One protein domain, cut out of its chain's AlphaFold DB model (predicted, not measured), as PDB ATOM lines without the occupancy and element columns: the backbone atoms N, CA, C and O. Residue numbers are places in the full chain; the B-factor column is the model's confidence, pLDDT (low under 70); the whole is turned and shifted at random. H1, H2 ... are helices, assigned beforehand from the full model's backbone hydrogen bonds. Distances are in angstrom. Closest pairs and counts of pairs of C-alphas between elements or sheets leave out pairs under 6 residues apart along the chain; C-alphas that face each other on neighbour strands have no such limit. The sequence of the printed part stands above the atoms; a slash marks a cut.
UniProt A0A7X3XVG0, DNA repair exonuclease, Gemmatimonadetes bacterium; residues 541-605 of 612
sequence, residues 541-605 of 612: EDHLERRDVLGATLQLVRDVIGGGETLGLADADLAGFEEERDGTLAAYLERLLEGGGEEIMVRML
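This is residues 541 to 605 of the 612 residues of the protein "DNA repair exonuclease" of Gemmatimonadetes bacterium (UniProt A0A7X3XVG0). Two helices, H1 and H4, lie side by side and run opposite ways, while H3, slanted to H1 and touching it only with H1's residues 557 to 561, reaches out beyond that end of H1 and leads back into H4. Between them, residues 562 to 578 make a long loop with no named element, leading to short H2 near the far end of H3. The 65 residues printed have four named helices, H1 to H4 in order, and no named strand: all helix, only just loose and close to compact, radius of gyration of the C-alphas 13.0 A, spans 37 by 21 by 18 A.

Find C-alpha 549 at (-7.883, -34.411, 34.836); from there H1, residues 549 to 561, runs 18.3 A. Next come H2, residues 579 to 582, 5.3 A, and H3, residues 585 to 593, 12.1 A. H4, residues 596 to 604, runs 12.1 A to C-alpha 604 at (-6.562, -40.393, 28.334).

Look at Leu 554 and Gly 597, the closest C-alphas of H1 and H4, 5.9 A apart: these helices touch at a shallow tilt of 11 degrees, opposite ways. H1 touches H3 with residues 557 to 561 alone, closest at the C-alphas of Ile 561 and Glu 590, 5.1 A, at a steep tilt of 40 degrees. H2 is apart from H1 and H4. In H1, H3 and H4 every O i to N i+4 pair is within hydrogen-bond range; H2 is too short for one.

The C-alphas of Arg 547 and Glu 580 are the two farthest apart, 39.4 A. The printed part has no cut; the H1 to H2 link is long. Look for pLDDT under 70 at residues 564 to 567, 570 to 573 and 581 to 582.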
ATOM      1  N   GLU A 541      -0.893 -46.720  39.657       82.44
ATOM      2  CA  GLU A 541      -0.155 -46.144  40.779       82.44
ATOM      3  C   GLU A 541       0.796 -45.023  40.361       82.44
ATOM      4  O   GLU A 541       0.896 -44.019  41.066       82.44
ATOM      5  N   ASP A 542       1.429 -45.154  39.195       83.06
ATOM      6  CA  ASP A 542       2.410 -44.187  38.698       83.06
ATOM      7  C   ASP A 542       1.740 -42.853  38.290       83.06
ATOM      8  O   ASP A 542       2.400 -41.819  38.187       83.06
ATOM      9  N   HIS A 543       0.412 -42.846  38.111       84.31
ATOM     10  CA  HIS A 543      -0.360 -41.694  37.632       84.31
ATOM     11  C   HIS A 543      -1.327 -41.119  38.674       84.31
ATOM     12  O   HIS A 543      -1.911 -40.058  38.442       84.31
ATOM     13  N   LEU A 544      -1.461 -41.754  39.844       84.94
ATOM     14  CA  LEU A 544      -2.344 -41.288  40.918       84.94
ATOM     15  C   LEU A 544      -1.948 -39.914  41.463       84.94
ATOM     16  O   LEU A 544      -2.810 -39.188  41.937       84.94
ATOM     17  N   GLU A 545      -0.671 -39.537  41.413       87.44
ATOM     18  CA  GLU A 545      -0.198 -38.251  41.949       87.44
ATOM     19  C   GLU A 545      -0.295 -37.091  40.943       87.44
ATOM     20  O   GLU A 545       0.028 -35.943  41.279       87.44
ATOM     21  N   ARG A 546      -0.751 -37.356  39.708       86.94
ATOM     22  CA  ARG A 546      -0.919 -36.315  38.688       86.94
ATOM     23  C   ARG A 546      -1.930 -35.267  39.159       86.94
ATOM     24  O   ARG A 546      -2.940 -35.570  39.790       86.94
ATOM     25  N   ARG A 547      -1.654 -34.001  38.838       88.56
ATOM     26  CA  ARG A 547      -2.509 -32.847  39.187       88.56
ATOM     27  C   ARG A 547      -3.362 -32.360  38.014       88.56
ATOM     28  O   ARG A 547      -3.719 -31.186  37.955       88.56
ATOM     29  N   ASP A 548      -3.634 -33.244  37.066       87.94
ATOM     30  CA  ASP A 548      -4.465 -33.001  35.892       87.94
ATOM     31  C   ASP A 548      -5.778 -33.796  35.972       87.94
ATOM     32  O   ASP A 548      -6.094 -34.418  36.990       87.94
ATOM     33  N   VAL A 549      -6.574 -33.744  34.900       87.38
ATOM     34  CA  VAL A 549      -7.883 -34.411  34.836       87.38
ATOM     35  C   VAL A 549      -7.744 -35.928  34.998       87.38
ATOM     36  O   VAL A 549      -8.575 -36.532  35.671       87.38
ATOM     37  N   LEU A 550      -6.697 -36.539  34.433       84.56
ATOM     38  CA  LEU A 550      -6.449 -37.974  34.562       84.56
ATOM     39  C   LEU A 550      -6.181 -38.351  36.023       84.56
ATOM     40  O   LEU A 550      -6.883 -39.204  36.559       84.56
ATOM     41  N   GLY A 551      -5.239 -37.677  36.689       86.50
ATOM     42  CA  GLY A 551      -4.935 -37.941  38.100       86.50
ATOM     43  C   GLY A 551      -6.146 -37.759  39.017       86.50
ATOM     44  O   GLY A 551      -6.427 -38.623  39.845       86.50
ATOM     45  N   ALA A 552      -6.923 -36.689  38.814       87.75
ATOM     46  CA  ALA A 552      -8.159 -36.454  39.561       87.75
ATOM     47  C   ALA A 552      -9.211 -37.553  39.321       87.75
ATOM     48  O   ALA A 552      -9.875 -37.990  40.257       87.75
ATOM     49  N   THR A 553      -9.340 -38.034  38.080       87.00
ATOM     50  CA  THR A 553     -10.287 -39.104  37.730       87.00
ATOM     51  C   THR A 553      -9.873 -40.438  38.352       87.00
ATOM     52  O   THR A 553     -10.713 -41.135  38.912       87.00
ATOM     53  N   LEU A 554      -8.583 -40.788  38.309       87.88
ATOM     54  CA  LEU A 554      -8.075 -42.024  38.914       87.88
ATOM     55  C   LEU A 554      -8.229 -42.022  40.439       87.88
ATOM     56  O   LEU A 554      -8.591 -43.046  41.016       87.88
ATOM     57  N   GLN A 555      -7.999 -40.877  41.091       86.38
ATOM     58  CA  GLN A 555      -8.251 -40.716  42.526       86.38
ATOM     59  C   GLN A 555      -9.731 -40.913  42.858       86.38
ATOM     60  O   GLN A 555     -10.031 -41.691  43.754       86.38
ATOM     61  N   LEU A 556     -10.641 -40.301  42.092       84.94
ATOM     62  CA  LEU A 556     -12.085 -40.471  42.272       84.94
ATOM     63  C   LEU A 556     -12.508 -41.940  42.129       84.94
ATOM     64  O   LEU A 556     -13.209 -42.465  42.986       84.94
ATOM     65  N   VAL A 557     -12.054 -42.633  41.077       84.69
ATOM     66  CA  VAL A 557     -12.356 -44.063  40.883       84.69
ATOM     67  C   VAL A 557     -11.840 -44.892  42.059       84.69
ATOM     68  O   VAL A 557     -12.575 -45.721  42.592       84.69
ATOM     69  N   ARG A 558     -10.606 -44.640  42.512       83.94
ATOM     70  CA  ARG A 558     -10.017 -45.333  43.664       83.94
ATOM     71  C   ARG A 558     -10.784 -45.061  44.956       83.94
ATOM     72  O   ARG A 558     -10.989 -45.985  45.736       83.94
ATOM     73  N   ASP A 559     -11.189 -43.821  45.194       83.62
ATOM     74  CA  ASP A 559     -11.877 -43.420  46.418       83.62
ATOM     75  C   ASP A 559     -13.320 -43.962  46.438       83.62
ATOM     76  O   ASP A 559     -13.798 -44.362  47.499       83.62
ATOM     77  N   VAL A 560     -13.975 -44.097  45.278       80.06
ATOM     78  CA  VAL A 560     -15.268 -44.791  45.138       80.06
ATOM     79  C   VAL A 560     -15.130 -46.296  45.391       80.06
ATOM     80  O   VAL A 560     -15.872 -46.832  46.210       80.06
ATOM     81  N   ILE A 561     -14.168 -46.974  44.750       78.81
ATOM     82  CA  ILE A 561     -13.907 -48.414  44.967       78.81
ATOM     83  C   ILE A 561     -13.522 -48.678  46.429       78.81
ATOM     84  O   ILE A 561     -13.963 -49.646  47.032       78.81
ATOM     85  N   GLY A 562     -12.705 -47.809  47.027       75.94
ATOM     86  CA  GLY A 562     -12.254 -47.937  48.412       75.94
ATOM     87  C   GLY A 562     -13.285 -47.517  49.465       75.94
ATOM     88  O   GLY A 562     -12.958 -47.528  50.654       75.94
ATOM     89  N   GLY A 563     -14.490 -47.096  49.061       71.94
ATOM     90  CA  GLY A 563     -15.543 -46.608  49.960       71.94
ATOM     91  C   GLY A 563     -15.217 -45.288  50.676       71.94
ATOM     92  O   GLY A 563     -15.879 -44.934  51.653       71.94
ATOM     93  N   GLY A 564     -14.187 -44.568  50.224       66.56
ATOM     94  CA  GLY A 564     -13.791 -43.248  50.718       66.56
ATOM     95  C   GLY A 564     -14.673 -42.112  50.195       66.56
ATOM     96  O   GLY A 564     -14.756 -41.065  50.835       66.56
ATOM     97  N   GLU A 565     -15.375 -42.337  49.083       68.50
ATOM     98  CA  GLU A 565     -16.328 -41.399  48.499       68.50
ATOM     99  C   GLU A 565     -17.671 -42.085  48.216       68.50
ATOM    100  O   GLU A 565     -17.732 -43.199  47.700       68.50
ATOM    101  N   THR A 566     -18.775 -41.431  48.586       65.44
ATOM    102  CA  THR A 566     -20.130 -41.950  48.357       65.44
ATOM    103  C   THR A 566     -20.732 -41.259  47.142       65.44
ATOM    104  O   THR A 566     -21.040 -40.067  47.191       65.44
ATOM    105  N   LEU A 567     -20.935 -42.005  46.054       69.06
ATOM    106  CA  LEU A 567     -21.701 -41.514  44.912       69.06
ATOM    107  C   LEU A 567     -23.171 -41.386  45.332       69.06
ATOM    108  O   LEU A 567     -23.774 -42.349  45.794       69.06
ATOM    109  N   GLY A 568     -23.758 -40.198  45.178       70.31
ATOM    110  CA  GLY A 568     -25.172 -39.929  45.480       70.31
ATOM    111  C   GLY A 568     -26.145 -40.521  44.454       70.31
ATOM    112  O   GLY A 568     -27.100 -39.850  44.078       70.31
ATOM    113  N   LEU A 569     -25.857 -41.720  43.949       71.06
ATOM    114  CA  LEU A 569     -26.655 -42.435  42.955       71.06
ATOM    115  C   LEU A 569     -27.705 -43.278  43.679       71.06
ATOM    116  O   LEU A 569     -27.370 -43.997  44.620       71.06
ATOM    117  N   ALA A 570     -28.966 -43.180  43.260       69.19
ATOM    118  CA  ALA A 570     -30.008 -44.084  43.731       69.19
ATOM    119  C   ALA A 570     -30.037 -45.354  42.867       69.19
ATOM    120  O   ALA A 570     -29.654 -45.324  41.699       69.19
ATOM    121  N   ASP A 571     -30.564 -46.456  43.404       66.38
ATOM    122  CA  ASP A 571     -30.661 -47.739  42.683       66.38
ATOM    123  C   ASP A 571     -31.414 -47.611  41.344       66.38
ATOM    124  O   ASP A 571     -31.075 -48.263  40.362       66.38
ATOM    125  N   ALA A 572     -32.400 -46.709  41.276       65.19
ATOM    126  CA  ALA A 572     -33.171 -46.431  40.063       65.19
ATOM    127  C   ALA A 572     -32.367 -45.721  38.954       65.19
ATOM    128  O   ALA A 572     -32.803 -45.705  37.803       65.19
ATOM    129  N   ASP A 573     -31.211 -45.143  39.287       66.62
ATOM    130  CA  ASP A 573     -30.346 -44.422  38.351       66.62
ATOM    131  C   ASP A 573     -29.292 -45.342  37.704       66.62
ATOM    132  O   ASP A 573     -28.582 -44.930  36.783       66.62
ATOM    133  N   LEU A 574     -29.176 -46.591  38.170       70.88
ATOM    134  CA  LEU A 574     -28.121 -47.522  37.778       70.88
ATOM    135  C   LEU A 574     -28.655 -48.620  36.864       70.88
ATOM    136  O   LEU A 574     -29.275 -49.594  37.285       70.88
ATOM    137  N   ALA A 575     -28.357 -48.478  35.574       70.69
ATOM    138  CA  ALA A 575     -28.688 -49.490  34.584       70.69
ATOM    139  C   ALA A 575     -27.969 -50.815  34.892       70.69
ATOM    140  O   ALA A 575     -26.743 -50.868  34.851       70.69
ATOM    141  N   GLY A 576     -28.735 -51.882  35.138       70.25
ATOM    142  CA  GLY A 576     -28.209 -53.244  35.295       70.25
ATOM    143  C   GLY A 576     -27.790 -53.642  36.713       70.25
ATOM    144  O   GLY A 576     -27.153 -54.684  36.855       70.25
ATOM    145  N   PHE A 577     -28.136 -52.849  37.733       76.31
ATOM    146  CA  PHE A 577     -28.032 -53.271  39.130       76.31
ATOM    147  C   PHE A 577     -29.193 -54.208  39.494       76.31
ATOM    148  O   PHE A 577     -30.359 -53.840  39.344       76.31
ATOM    149  N   GLU A 578     -28.875 -55.403  39.991       75.31
ATOM    150  CA  GLU A 578     -29.857 -56.356  40.516       75.31
ATOM    151  C   GLU A 578     -29.456 -56.765  41.937       75.31
ATOM    152  O   GLU A 578     -28.442 -57.434  42.129       75.31
ATOM    153  N   GLU A 579     -30.258 -56.402  42.943       72.69
ATOM    154  CA  GLU A 579     -29.938 -56.638  44.362       72.69
ATOM    155  C   GLU A 579     -29.681 -58.129  44.672       72.69
ATOM    156  O   GLU A 579     -28.780 -58.458  45.440       72.69
ATOM    157  N   GLU A 580     -30.391 -59.047  44.002       70.50
ATOM    158  CA  GLU A 580     -30.194 -60.502  44.131       70.50
ATOM    159  C   GLU A 580     -28.840 -60.993  43.590       70.50
ATOM    160  O   GLU A 580     -28.287 -61.969  44.103       70.50
ATOM    161  N   ARG A 581     -28.297 -60.332  42.560       68.94
ATOM    162  CA  ARG A 581     -27.034 -60.698  41.902       68.94
ATOM    163  C   ARG A 581     -25.839 -59.987  42.522       68.94
ATOM    164  O   ARG A 581     -24.780 -60.588  42.688       68.94
ATOM    165  N   ASP A 582     -26.002 -58.704  42.810       68.06
ATOM    166  CA  ASP A 582     -24.914 -57.805  43.179       68.06
ATOM    167  C   ASP A 582     -24.812 -57.590  44.694       68.06
ATOM    168  O   ASP A 582     -23.774 -57.157  45.194       68.06
ATOM    169  N   GLY A 583     -25.862 -57.928  45.447       79.19
ATOM    170  CA  GLY A 583     -25.916 -57.875  46.908       79.19
ATOM    171  C   GLY A 583     -25.987 -56.457  47.479       79.19
ATOM    172  O   GLY A 583     -26.920 -56.134  48.201       79.19
ATOM    173  N   THR A 584     -25.000 -55.603  47.191       76.31
ATOM    174  CA  THR A 584     -24.966 -54.202  47.646       76.31
ATOM    175  C   THR A 584     -24.541 -53.269  46.521       76.31
ATOM    176  O   THR A 584     -23.769 -53.657  45.645       76.31
ATOM    177  N   LEU A 585     -24.973 -52.009  46.590       74.12
ATOM    178  CA  LEU A 585     -24.534 -50.964  45.665       74.12
ATOM    179  C   LEU A 585     -23.000 -50.821  45.624       74.12
ATOM    180  O   LEU A 585     -22.425 -50.637  44.557       74.12
ATOM    181  N   ALA A 586     -22.325 -50.951  46.770       72.00
ATOM    182  CA  ALA A 586     -20.865 -50.904  46.832       72.00
ATOM    183  C   ALA A 586     -20.226 -52.051  46.030       72.00
ATOM    184  O   ALA A 586     -19.395 -51.796  45.168       72.00
ATOM    185  N   ALA A 587     -20.684 -53.290  46.231       73.38
ATOM    186  CA  ALA A 587     -20.190 -54.453  45.490       73.38
ATOM    187  C   ALA A 587     -20.484 -54.364  43.980       73.38
ATOM    188  O   ALA A 587     -19.662 -54.765  43.157       73.38
ATOM    189  N   TYR A 588     -21.633 -53.795  43.604       78.56
ATOM    190  CA  TYR A 588     -21.953 -53.499  42.208       78.56
ATOM    191  C   TYR A 588     -20.969 -52.503  41.585       78.56
ATOM    192  O   TYR A 588     -20.446 -52.751  40.498       78.56
ATOM    193  N   LEU A 589     -20.708 -51.386  42.271       76.06
ATOM    194  CA  LEU A 589     -19.799 -50.342  41.799       76.06
ATOM    195  C   LEU A 589     -18.345 -50.820  41.761       76.06
ATOM    196  O   LEU A 589     -17.655 -50.536  40.786       76.06
ATOM    197  N   GLU A 590     -17.895 -51.582  42.760       73.88
ATOM    198  CA  GLU A 590     -16.575 -52.224  42.766       73.88
ATOM    199  C   GLU A 590     -16.406 -53.129  41.542       73.88
ATOM    200  O   GLU A 590     -15.430 -52.990  40.811       73.88
ATOM    201  N   ARG A 591     -17.392 -53.986  41.250       80.44
ATOM    202  CA  ARG A 591     -17.388 -54.858  40.065       80.44
ATOM    203  C   ARG A 591     -17.428 -54.074  38.751       80.44
ATOM    204  O   ARG A 591     -16.835 -54.500  37.766       80.44
ATOM    205  N   LEU A 592     -18.177 -52.972  38.699       80.19
ATOM    206  CA  LEU A 592     -18.301 -52.141  37.499       80.19
ATOM    207  C   LEU A 592     -17.009 -51.371  37.197       80.19
ATOM    208  O   LEU A 592     -16.685 -51.156  36.032       80.19
ATOM    209  N   LEU A 593     -16.311 -50.927  38.242       77.94
ATOM    210  CA  LEU A 593     -15.103 -50.108  38.147       77.94
ATOM    211  C   LEU A 593     -13.806 -50.928  38.240       77.94
ATOM    212  O   LEU A 593     -12.722 -50.359  38.102       77.94
ATOM    213  N   GLU A 594     -13.892 -52.243  38.447       76.56
ATOM    214  CA  GLU A 594     -12.754 -53.162  38.401       76.56
ATOM    215  C   GLU A 594     -12.045 -53.063  37.037       76.56
ATOM    216  O   GLU A 594     -12.665 -53.204  35.986       76.56
ATOM    217  N   GLY A 595     -10.741 -52.759  37.040       71.31
ATOM    218  CA  GLY A 595      -9.967 -52.500  35.815       71.31
ATOM    219  C   GLY A 595     -10.254 -51.150  35.132       71.31
ATOM    220  O   GLY A 595      -9.663 -50.822  34.101       71.31
ATOM    221  N   GLY A 596     -11.163 -50.337  35.685       77.31
ATOM    222  CA  GLY A 596     -11.570 -49.057  35.105       77.31
ATOM    223  C   GLY A 596     -10.457 -48.008  35.111       77.31
ATOM    224  O   GLY A 596     -10.398 -47.172  34.211       77.31
ATOM    225  N   GLY A 597      -9.543 -48.065  36.086       81.50
ATOM    226  CA  GLY A 597      -8.376 -47.182  36.134       81.50
ATOM    227  C   GLY A 597      -7.479 -47.360  34.908       81.50
ATOM    228  O   GLY A 597      -7.113 -46.381  34.256       81.50
ATOM    229  N   GLU A 598      -7.190 -48.607  34.544       78.50
ATOM    230  CA  GLU A 598      -6.403 -48.959  33.369       78.50
ATOM    231  C   GLU A 598      -7.097 -48.531  32.072       78.50
ATOM    232  O   GLU A 598      -6.461 -47.920  31.211       78.50
ATOM    233  N   GLU A 599      -8.405 -48.771  31.932       76.50
ATOM    234  CA  GLU A 599      -9.160 -48.333  30.750       76.50
ATOM    235  C   GLU A 599      -9.180 -46.804  30.592       76.50
ATOM    236  O   GLU A 599      -9.042 -46.287  29.478       76.50
ATOM    237  N   ILE A 600      -9.337 -46.069  31.698       83.12
ATOM    238  CA  ILE A 600      -9.300 -44.602  31.712       83.12
ATOM    239  C   ILE A 600      -7.923 -44.110  31.273       83.12
ATOM    240  O   ILE A 600      -7.836 -43.244  30.403       83.12
ATOM    241  N   MET A 601      -6.848 -44.692  31.811       81.94
ATOM    242  CA  MET A 601      -5.483 -44.352  31.405       81.94
ATOM    243  C   MET A 601      -5.247 -44.596  29.919       81.94
ATOM    244  O   MET A 601      -4.751 -43.712  29.229       81.94
ATOM    245  N   VAL A 602      -5.658 -45.754  29.401       80.81
ATOM    246  CA  VAL A 602      -5.516 -46.101  27.978       80.81
ATOM    247  C   VAL A 602      -6.242 -45.104  27.070       80.81
ATOM    248  O   VAL A 602      -5.797 -44.856  25.953       80.81
ATOM    249  N   ARG A 603      -7.359 -44.528  27.527       81.81
ATOM    250  CA  ARG A 603      -8.122 -43.526  26.766       81.81
ATOM    251  C   ARG A 603      -7.568 -42.108  26.876       81.81
ATOM    252  O   ARG A 603      -7.810 -41.314  25.971       81.81
ATOM    253  N   MET A 604      -6.936 -41.770  27.997       82.50
ATOM    254  CA  MET A 604      -6.562 -40.393  28.334       82.50
ATOM    255  C   MET A 604      -5.078 -40.078  28.144       82.50
ATOM    256  O   MET A 604      -4.746 -38.898  28.071       82.50
ATOM    257  N   LEU A 605      -4.206 -41.087  28.095       81.06
ATOM    258  CA  LEU A 605      -2.786 -40.906  27.799       81.06
ATOM    259  C   LEU A 605      -2.558 -40.799  26.290       81.06
ATOM    260  O   LEU A 605      -3.167 -41.529  25.501       81.06
TER     261      LEU A 605